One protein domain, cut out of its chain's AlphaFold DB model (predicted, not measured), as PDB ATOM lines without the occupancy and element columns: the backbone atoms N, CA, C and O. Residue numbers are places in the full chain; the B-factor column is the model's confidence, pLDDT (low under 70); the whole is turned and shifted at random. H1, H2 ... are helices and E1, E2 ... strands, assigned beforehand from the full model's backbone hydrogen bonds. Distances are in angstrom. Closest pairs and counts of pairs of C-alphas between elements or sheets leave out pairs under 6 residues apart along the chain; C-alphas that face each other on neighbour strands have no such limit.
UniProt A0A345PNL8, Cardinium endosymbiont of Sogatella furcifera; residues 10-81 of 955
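AT A GLANCE: This is residues 10 to 81 of the 955 residues of a protein of Cardinium endosymbiont of Sogatella furcifera (UniProt A0A345PNL8). One long straight helix, H1, makes most of the length, and the rest of the printed part folds back along one side of it: H2 packs on its residues 32 to 38, short H3 packs on residues 21 to 28, and a small hairpin of E1 and E2 sits beside H3, with E1 nearer to H1. Residues 10 to 19 of H1 stick out free at one end. The printed part has 72 residues, with three named helices and two named strands in the order H1, H2, E1, E2, H3; the class is mostly helix, and the sheet, in the order E1, E2, is antiparallel. The whole is loose, a rod with a radius of gyration of the C-alphas of 14.7 A and spans of 51 by 22 by 16 A.

IN THESE COORDINATES: Find C-alpha 10 at (-70.550, -168.133, -115.368); from there H1 runs through residues 10 to 38, 42.9 A, to C-alpha 38 at (-87.555, -193.514, -145.458). Read on to H2, residues 48 to 58, which is 15.5 A long. E1 follows at residues 62 to 66, 11.3 A, and E2 at residues 69 to 72, 10.1 A. H3, residues 73 to 79, is 10.0 A long and ends at C-alpha 79 at (-82.530, -185.249, -123.279).

HOW THE PARTS SIT: Begin at Phe 24 in H1: its C-alpha and that of Val 76 are 5.4 A apart, the closest of H1 and H3, which touch. They run opposite ways at a steep tilt of 37 degrees, only just beyond shallow. Further along, H1 touches H2, the closest C-alphas being those of Ala 35 and Arg 51, 5.1 A apart; they run opposite ways at a steep tilt of 57 degrees. H2 and H3 are close but not clearly touching, about perpendicular at 86 degrees, with the C-alphas of Val 58 and Tyr 73 closest at 6.5 A. E1 and E2 form a hairpin, antiparallel at 151 degrees; look for N 71 and O 64, 2.8 A apart, and N 66 and O 69, 3.0 A, both within hydrogen-bond range. The closest C-alphas of H1 and E1 are those of Val 27 and Tyr 64, 7.1 A. H1 and E2 are apart. In H2 every O i to N i+4 pair is within hydrogen-bond range; in H1 23 of 25 are, in H3 2 of 3.

THE WHOLE: The C-alphas of Leu 10 and Ala 42, the two farthest apart, stand 51.8 A from each other. Without residues 10 to 19 the body spans 41 by 20 by 16 A. The printed part has no cut; H1 to H2 is a short link of 9 residues, and the other links are tight. The mean pLDDT of the printed part is 86.9, and it is under 70 at residues 43 to 46.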
ATOM      1  N   LEU A  10     -69.123-167.825-115.358       91.50
ATOM      2  CA  LEU A  10     -70.550-168.133-115.368       91.50
ATOM      3  C   LEU A  10     -71.110-168.190-116.796       91.50
ATOM      4  O   LEU A  10     -71.804-169.142-117.135       91.50
ATOM      5  N   THR A  11     -70.768-167.222-117.653       91.81
ATOM      6  CA  THR A  11     -71.188-167.231-119.061       91.81
ATOM      7  C   THR A  11     -70.681-168.476-119.784       91.81
ATOM      8  O   THR A  11     -71.459-169.119-120.477       91.81
ATOM      9  N   ILE A  12     -69.408-168.849-119.602       94.00
ATOM     10  CA  ILE A  12     -68.840-170.058-120.220       94.00
ATOM     11  C   ILE A  12     -69.587-171.303-119.740       94.00
ATOM     12  O   ILE A  12     -70.015-172.095-120.571       94.00
ATOM     13  N   VAL A  13     -69.797-171.452-118.430       94.62
ATOM     14  CA  VAL A  13     -70.484-172.620-117.854       94.62
ATOM     15  C   VAL A  13     -71.903-172.752-118.405       94.62
ATOM     16  O   VAL A  13     -72.253-173.810-118.922       94.62
ATOM     17  N   ILE A  14     -72.702-171.681-118.359       93.69
ATOM     18  CA  ILE A  14     -74.093-171.715-118.837       93.69
ATOM     19  C   ILE A  14     -74.135-171.971-120.350       93.69
ATOM     20  O   ILE A  14     -74.946-172.773-120.814       93.69
ATOM     21  N   SER A  15     -73.254-171.343-121.137       94.94
ATOM     22  CA  SER A  15     -73.178-171.587-122.584       94.94
ATOM     23  C   SER A  15     -72.774-173.022-122.909       94.94
ATOM     24  O   SER A  15     -73.384-173.630-123.784       94.94
ATOM     25  N   SER A  16     -71.784-173.580-122.210       95.00
ATOM     26  CA  SER A  16     -71.356-174.969-122.391       95.00
ATOM     27  C   SER A  16     -72.466-175.953-122.036       95.00
ATOM     28  O   SER A  16     -72.707-176.881-122.804       95.00
ATOM     29  N   LEU A  17     -73.181-175.724-120.931       93.75
ATOM     30  CA  LEU A  17     -74.324-176.547-120.531       93.75
ATOM     31  C   LEU A  17     -75.458-176.461-121.562       93.75
ATOM     32  O   LEU A  17     -75.988-177.481-121.995       93.75
ATOM     33  N   SER A  18     -75.759-175.252-122.043       94.94
ATOM     34  CA  SER A  18     -76.776-175.033-123.079       94.94
ATOM     35  C   SER A  18     -76.427-175.762-124.380       94.94
ATOM     36  O   SER A  18     -77.275-176.430-124.966       94.94
ATOM     37  N   LEU A  19     -75.170-175.679-124.827       95.25
ATOM     38  CA  LEU A  19     -74.692-176.383-126.021       95.25
ATOM     39  C   LEU A  19     -74.708-177.906-125.843       95.25
ATOM     40  O   LEU A  19     -75.025-178.615-126.795       95.25
ATOM     41  N   TYR A  20     -74.398-178.399-124.641       93.88
ATOM     42  CA  TYR A  20     -74.479-179.819-124.304       93.88
ATOM     43  C   TYR A  20     -75.909-180.355-124.446       93.88
ATOM     44  O   TYR A  20     -76.113-181.350-125.129       93.88
ATOM     45  N   TYR A  21     -76.918-179.688-123.878       91.62
ATOM     46  CA  TYR A  21     -78.309-180.142-124.019       91.62
ATOM     47  C   TYR A  21     -78.848-179.971-125.448       91.62
ATOM     48  O   TYR A  21     -79.562-180.832-125.972       91.62
ATOM     49  N   LEU A  22     -78.459-178.897-126.141       92.88
ATOM     50  CA  LEU A  22     -78.889-178.671-127.523       92.88
ATOM     51  C   LEU A  22     -78.264-179.645-128.523       92.88
ATOM     52  O   LEU A  22     -78.873-179.908-129.564       92.88
ATOM     53  N   SER A  23     -77.103-180.233-128.226       95.00
ATOM     54  CA  SER A  23     -76.506-181.230-129.114       95.00
ATOM     55  C   SER A  23     -77.369-182.493-129.230       95.00
ATOM     56  O   SER A  23     -77.515-183.018-130.334       95.00
ATOM     57  N   PHE A  24     -78.028-182.930-128.147       94.25
ATOM     58  CA  PHE A  24     -79.006-184.028-128.188       94.25
ATOM     59  C   PHE A  24     -80.202-183.683-129.075       94.25
ATOM     60  O   PHE A  24     -80.617-184.494-129.900       94.25
ATOM     61  N   THR A  25     -80.701-182.449-128.970       91.81
ATOM     62  CA  THR A  25     -81.809-181.949-129.801       91.81
ATOM     63  C   THR A  25     -81.457-181.983-131.290       91.81
ATOM     64  O   THR A  25     -82.261-182.411-132.118       91.81
ATOM     65  N   PHE A  26     -80.233-181.587-131.646       92.56
ATOM     66  CA  PHE A  26     -79.762-181.641-133.030       92.56
ATOM     67  C   PHE A  26     -79.697-183.079-133.566       92.56
ATOM     68  O   PHE A  26     -80.084-183.340-134.708       92.56
ATOM     69  N   VAL A  27     -79.234-184.025-132.745       94.12
ATOM     70  CA  VAL A  27     -79.173-185.438-133.139       94.12
ATOM     71  C   VAL A  27     -80.569-186.034-133.290       94.12
ATOM     72  O   VAL A  27     -80.800-186.746-134.267       94.12
ATOM     73  N   ASP A  28     -81.498-185.724-132.385       90.62
ATOM     74  CA  ASP A  28     -82.894-186.154-132.508       90.62
ATOM     75  C   ASP A  28     -83.506-185.671-133.826       90.62
ATOM     76  O   ASP A  28     -84.017-186.477-134.602       90.62
ATOM     77  N   TYR A  29     -83.351-184.382-134.144       87.94
ATOM     78  CA  TYR A  29     -83.849-183.816-135.399       87.94
ATOM     79  C   TYR A  29     -83.264-184.519-136.633       87.94
ATOM     80  O   TYR A  29     -83.976-184.786-137.603       87.94
ATOM     81  N   ARG A  30     -81.978-184.888-136.590       92.44
ATOM     82  CA  ARG A  30     -81.324-185.654-137.661       92.44
ATOM     83  C   ARG A  30     -81.938-187.048-137.830       92.44
ATOM     84  O   ARG A  30     -82.229-187.431-138.961       92.44
ATOM     85  N   VAL A  31     -82.138-187.794-136.741       90.50
ATOM     86  CA  VAL A  31     -82.728-189.149-136.786       90.50
ATOM     87  C   VAL A  31     -84.185-189.095-137.250       90.50
ATOM     88  O   VAL A  31     -84.592-189.885-138.099       90.50
ATOM     89  N   GLN A  32     -84.963-188.119-136.776       86.00
ATOM     90  CA  GLN A  32     -86.331-187.899-137.255       86.00
ATOM     91  C   GLN A  32     -86.379-187.559-138.749       86.00
ATOM     92  O   GLN A  32     -87.245-188.064-139.461       86.00
ATOM     93  N   GLY A  33     -85.437-186.748-139.240       86.12
ATOM     94  CA  GLY A  33     -85.307-186.446-140.665       86.12
ATOM     95  C   GLY A  33     -85.002-187.687-141.510       86.12
ATOM     96  O   GLY A  33     -85.586-187.857-142.577       86.12
ATOM     97  N   GLN A  34     -84.151-188.591-141.017       89.12
ATOM     98  CA  GLN A  34     -83.881-189.881-141.668       89.12
ATOM     99  C   GLN A  34     -85.129-190.772-141.701       89.12
ATOM    100  O   GLN A  34     -85.447-191.340-142.744       89.12
ATOM    101  N   ALA A  35     -85.868-190.842-140.589       85.50
ATOM    102  CA  ALA A  35     -87.124-191.586-140.506       85.50
ATOM    103  C   ALA A  35     -88.164-191.073-141.511       85.50
ATOM    104  O   ALA A  35     -88.864-191.855-142.146       85.50
ATOM    105  N   GLU A  36     -88.255-189.752-141.672       83.44
ATOM    106  CA  GLU A  36     -89.156-189.127-142.641       83.44
ATOM    107  C   GLU A  36     -88.750-189.438-144.074       83.44
ATOM    108  O   GLU A  36     -89.611-189.803-144.863       83.44
ATOM    109  N   GLN A  37     -87.460-189.376-144.402       85.81
ATOM    110  CA  GLN A  37     -86.973-189.718-145.740       85.81
ATOM    111  C   GLN A  37     -87.297-191.162-146.137       85.81
ATOM    112  O   GLN A  37     -87.676-191.405-147.279       85.81
ATOM    113  N   GLN A  38     -87.199-192.112-145.204       84.94
ATOM    114  CA  GLN A  38     -87.555-193.514-145.458       84.94
ATOM    115  C   GLN A  38     -89.064-193.760-145.556       84.94
ATOM    116  O   GLN A  38     -89.501-194.780-146.085       84.94
ATOM    117  N   ALA A  39     -89.857-192.827-145.043       82.69
ATOM    118  CA  ALA A  39     -91.305-192.907-145.015       82.69
ATOM    119  C   ALA A  39     -91.981-192.212-146.206       82.69
ATOM    120  O   ALA A  39     -93.203-192.246-146.297       82.69
ATOM    121  N   ILE A  40     -91.239-191.567-147.110       82.69
ATOM    122  CA  ILE A  40     -91.832-190.893-148.273       82.69
ATOM    123  C   ILE A  40     -92.316-191.933-149.299       82.69
ATOM    124  O   ILE A  40     -91.552-192.788-149.748       82.69
ATOM    125  N   ASP A  41     -93.596-191.859-149.672       76.31
ATOM    126  CA  ASP A  41     -94.202-192.661-150.736       76.31
ATOM    127  C   ASP A  41     -93.850-192.129-152.142       76.31
ATOM    128  O   ASP A  41     -93.271-191.054-152.313       76.31
ATOM    129  N   ALA A  42     -94.225-192.877-153.186       72.69
ATOM    130  CA  ALA A  42     -93.975-192.495-154.581       72.69
ATOM    131  C   ALA A  42     -94.677-191.187-155.007       72.69
ATOM    132  O   ALA A  42     -94.362-190.639-156.061       72.69
ATOM    133  N   GLN A  43     -95.627-190.684-154.210       67.00
ATOM    134  CA  GLN A  43     -96.341-189.424-154.425       67.00
ATOM    135  C   GLN A  43     -95.807-188.280-153.543       67.00
ATOM    136  O   GLN A  43     -96.400-187.200-153.520       67.00
ATOM    137  N   GLY A  44     -94.698-188.483-152.825       67.75
ATOM    138  CA  GLY A  44     -94.084-187.465-151.971       67.75
ATOM    139  C   GLY A  44     -94.773-187.266-150.615       67.75
ATOM    140  O   GLY A  44     -94.490-186.280-149.932       67.75
ATOM    141  N   ARG A  45     -95.684-188.158-150.208       67.44
ATOM    142  CA  ARG A  45     -96.397-188.106-148.920       67.44
ATOM    143  C   ARG A  45     -95.693-188.980-147.890       67.44
ATOM    144  O   ARG A  45     -95.157-190.031-148.216       67.44
ATOM    145  N   ILE A  46     -95.706-188.548-146.632       68.19
ATOM    146  CA  ILE A  46     -95.097-189.303-145.531       68.19
ATOM    147  C   ILE A  46     -96.079-190.381-145.058       68.19
ATOM    148  O   ILE A  46     -97.169-190.071-144.576       68.19
ATOM    149  N   ASP A  47     -95.659-191.635-145.157       74.94
ATOM    150  CA  ASP A  47     -96.287-192.806-144.556       74.94
ATOM    151  C   ASP A  47     -95.906-192.873-143.067       74.94
ATOM    152  O   ASP A  47     -94.799-193.267-142.683       74.94
ATOM    153  N   PHE A  48     -96.814-192.413-142.205       70.19
ATOM    154  CA  PHE A  48     -96.549-192.303-140.769       70.19
ATOM    155  C   PHE A  48     -96.285-193.654-140.095       70.19
ATOM    156  O   PHE A  48     -95.526-193.691-139.124       70.19
ATOM    157  N   ASP A  49     -96.826-194.751-140.624       71.44
ATOM    158  CA  ASP A  49     -96.624-196.086-140.062       71.44
ATOM    159  C   ASP A  49     -95.210-196.585-140.363       71.44
ATOM    160  O   ASP A  49     -94.514-197.071-139.466       71.44
ATOM    161  N   LYS A  50     -94.713-196.357-141.587       78.62
ATOM    162  CA  LYS A  50     -93.304-196.628-141.933       78.62
ATOM    163  C   LYS A  50     -92.336-195.777-141.127       78.62
ATOM    164  O   LYS A  50     -91.329-196.290-140.635       78.62
ATOM    165  N   ARG A  51     -92.650-194.490-140.946       80.06
ATOM    166  CA  ARG A  51     -91.851-193.586-140.105       80.06
ATOM    167  C   ARG A  51     -91.755-194.118-138.677       80.06
ATOM    168  O   ARG A  51     -90.663-194.163-138.114       80.06
ATOM    169  N   GLN A  52     -92.883-194.527-138.098       75.31
ATOM    170  CA  GLN A  52     -92.928-195.068-136.743       75.31
ATOM    171  C   GLN A  52     -92.163-196.391-136.638       75.31
ATOM    172  O   GLN A  52     -91.406-196.580-135.687       75.31
ATOM    173  N   ALA A  53     -92.300-197.281-137.624       78.06
ATOM    174  CA  ALA A  53     -91.567-198.543-137.672       78.06
ATOM    175  C   ALA A  53     -90.045-198.327-137.683       78.06
ATOM    176  O   ALA A  53     -89.329-198.991-136.934       78.06
ATOM    177  N   TYR A  54     -89.555-197.352-138.456       84.44
ATOM    178  CA  TYR A  54     -88.138-196.984-138.448       84.44
ATOM    179  C   TYR A  54     -87.681-196.483-137.075       84.44
ATOM    180  O   TYR A  54     -86.674-196.954-136.547       84.44
ATOM    181  N   LEU A  55     -88.430-195.553-136.470       83.00
ATOM    182  CA  LEU A  55     -88.098-195.001-135.151       83.00
ATOM    183  C   LEU A  55     -88.065-196.086-134.065       83.00
ATOM    184  O   LEU A  55     -87.226-196.021-133.166       83.00
ATOM    185  N   MET A  56     -88.932-197.095-134.170       79.19
ATOM    186  CA  MET A  56     -88.942-198.260-133.283       79.19
ATOM    187  C   MET A  56     -87.713-199.155-133.480       79.19
ATOM    188  O   MET A  56     -87.127-199.599-132.494       79.19
ATOM    189  N   ASP A  57     -87.274-199.378-134.722       85.38
ATOM    190  CA  ASP A  57     -86.060-200.155-135.014       85.38
ATOM    191  C   ASP A  57     -84.787-199.480-134.471       85.38
ATOM    192  O   ASP A  57     -83.905-200.145-133.921       85.38
ATOM    193  N   VAL A  58     -84.690-198.150-134.563       88.75
ATOM    194  CA  VAL A  58     -83.519-197.408-134.058       88.75
ATOM    195  C   VAL A  58     -83.594-197.061-132.568       88.75
ATOM    196  O   VAL A  58     -82.587-196.632-132.007       88.75
ATOM    197  N   TRP A  59     -84.730-197.289-131.897       85.75
ATOM    198  CA  TRP A  59     -85.002-196.834-130.523       85.75
ATOM    199  C   TRP A  59     -83.895-197.183-129.516       85.75
ATOM    200  O   TRP A  59     -83.399-196.319-128.791       85.75
ATOM    201  N   LYS A  60     -83.450-198.444-129.511       88.81
ATOM    202  CA  LYS A  60     -82.392-198.946-128.612       88.81
ATOM    203  C   LYS A  60     -80.997-198.966-129.255       88.81
ATOM    204  O   LYS A  60     -80.046-199.406-128.613       88.81
ATOM    205  N   LYS A  61     -80.844-198.506-130.502       91.44
ATOM    206  CA  LYS A  61     -79.551-198.489-131.208       91.44
ATOM    207  C   LYS A  61     -78.738-197.243-130.830       91.44
ATOM    208  O   LYS A  61     -79.330-196.190-130.579       91.44
ATOM    209  N   PRO A  62     -77.397-197.328-130.779       93.81
ATOM    210  CA  PRO A  62     -76.540-196.171-130.534       93.81
ATOM    211  C   PRO A  62     -76.579-195.207-131.727       93.81
ATOM    212  O   PRO A  62     -76.309-195.608-132.857       93.81
ATOM    213  N   VAL A  63     -76.891-193.931-131.482       92.88
ATOM    214  CA  VAL A  63     -77.002-192.898-132.540       92.88
ATOM    215  C   VAL A  63     -76.155-191.654-132.274       92.88
ATOM    216  O   VAL A  63     -76.003-190.800-133.156       92.88
ATOM    217  N   TYR A  64     -75.590-191.539-131.069       94.50
ATOM    218  CA  TYR A  64     -74.771-190.404-130.671       94.50
ATOM    219  C   TYR A  64     -73.585-190.837-129.815       94.50
ATOM    220  O   TYR A  64     -73.731-191.649-128.908       94.50
ATOM    221  N   ASN A  65     -72.414-190.270-130.092       91.88
ATOM    222  CA  ASN A  65     -71.222-190.421-129.270       91.88
ATOM    223  C   ASN A  65     -70.728-189.023-128.905       91.88
ATOM    224  O   ASN A  65     -70.424-188.223-129.794       91.88
ATOM    225  N   LEU A  66     -70.680-188.730-127.608       91.00
ATOM    226  CA  LEU A  66     -70.202-187.454-127.090       91.00
ATOM    227  C   LEU A  66     -69.219-187.707-125.948       91.00
ATOM    228  O   LEU A  66     -69.556-188.361-124.964       91.00
ATOM    229  N   PHE A  67     -67.997-187.186-126.096       89.19
ATOM    230  CA  PHE A  67     -66.893-187.362-125.142       89.19
ATOM    231  C   PHE A  67     -66.643-188.831-124.735       89.19
ATOM    232  O   PHE A  67     -66.338-189.119-123.582       89.19
ATOM    233  N   GLY A  68     -66.799-189.772-125.673       85.56
ATOM    234  CA  GLY A  68     -66.601-191.207-125.429       85.56
ATOM    235  C   GLY A  68     -67.798-191.923-124.793       85.56
ATOM    236  O   GLY A  68     -67.774-193.146-124.683       85.56
ATOM    237  N   SER A  69     -68.860-191.201-124.422       90.62
ATOM    238  CA  SER A  69     -70.124-191.790-123.971       90.62
ATOM    239  C   SER A  69     -71.044-192.048-125.163       90.62
ATOM    240  O   SER A  69     -71.348-191.132-125.932       90.62
ATOM    241  N   VAL A  70     -71.494-193.295-125.313       92.44
ATOM    242  CA  VAL A  70     -72.411-193.716-126.381       92.44
ATOM    243  C   VAL A  70     -73.848-193.652-125.879       92.44
ATOM    244  O   VAL A  70     -74.186-194.242-124.855       92.44
ATOM    245  N   TYR A  71     -74.704-192.960-126.625       93.62
ATOM    246  CA  TYR A  71     -76.117-192.785-126.314       93.62
ATOM    247  C   TYR A  71     -76.998-193.468-127.362       93.62
ATOM    248  O   TYR A  71     -76.795-193.315-128.574       93.62
ATOM    249  N   THR A  72     -77.994-194.213-126.877       94.19
ATOM    250  CA  THR A  72     -79.073-194.779-127.695       94.19
ATOM    251  C   THR A  72     -80.028-193.690-128.171       94.19
ATOM    252  O   THR A  72     -80.034-192.589-127.615       94.19
ATOM    253  N   TYR A  73     -80.847-193.973-129.189       90.44
ATOM    254  CA  TYR A  73     -81.849-193.002-129.631       90.44
ATOM    255  C   TYR A  73     -82.829-192.637-128.512       90.44
ATOM    256  O   TYR A  73     -83.098-191.460-128.322       90.44
ATOM    257  N   GLU A  74     -83.262-193.605-127.705       88.25
ATOM    258  CA  GLU A  74     -84.046-193.367-126.487       88.25
ATOM    259  C   GLU A  74     -83.377-192.358-125.539       88.25
ATOM    260  O   GLU A  74     -83.979-191.343-125.201       88.25
ATOM    261  N   ALA A  75     -82.101-192.560-125.191       89.81
ATOM    262  CA  ALA A  75     -81.377-191.656-124.295       89.81
ATOM    263  C   ALA A  75     -81.147-190.261-124.907       89.81
ATOM    264  O   ALA A  75     -81.034-189.266-124.186       89.81
ATOM    265  N   VAL A  76     -81.044-190.170-126.238       91.12
ATOM    266  CA  VAL A  76     -81.039-188.884-126.950       91.12
ATOM    267  C   VAL A  76     -82.413-188.229-126.860       91.12
ATOM    268  O   VAL A  76     -82.503-187.035-126.588       91.12
ATOM    269  N   LYS A  77     -83.482-189.006-127.041       85.94
ATOM    270  CA  LYS A  77     -84.869-188.542-127.060       85.94
ATOM    271  C   LYS A  77     -85.353-188.035-125.702       85.94
ATOM    272  O   LYS A  77     -86.168-187.114-125.666       85.94
ATOM    273  N   GLU A  78     -84.837-188.604-124.616       85.81
ATOM    274  CA  GLU A  78     -85.084-188.171-123.234       85.81
ATOM    275  C   GLU A  78     -84.405-186.839-122.882       85.81
ATOM    276  O   GLU A  78     -84.895-186.129-122.013       85.81
ATOM    277  N   ARG A  79     -83.290-186.491-123.542       89.00
ATOM    278  CA  ARG A  79     -82.530-185.249-123.279       89.00
ATOM    279  C   ARG A  79     -82.738-184.154-124.321       89.00
ATOM    280  O   ARG A  79     -82.282-183.028-124.133       89.00
ATOM    281  N   ALA A  80     -83.343-184.493-125.453       88.31
ATOM    282  CA  ALA A  80     -83.673-183.543-126.500       88.31
ATOM    283  C   ALA A  80     -84.805-182.613-126.048       88.31
ATOM    284  O   ALA A  80     -85.707-183.022-125.319       88.31
ATOM    285  N   LEU A  81     -84.794-181.375-126.548       89.00
ATOM    286  CA  LEU A  81     -85.872-180.419-126.328       89.00
ATOM    287  C   LEU A  81     -87.203-181.016-126.802       89.00
ATOM    288  O   LEU A  81     -87.397-181.286-127.991       89.00
TER     289      LEU A  81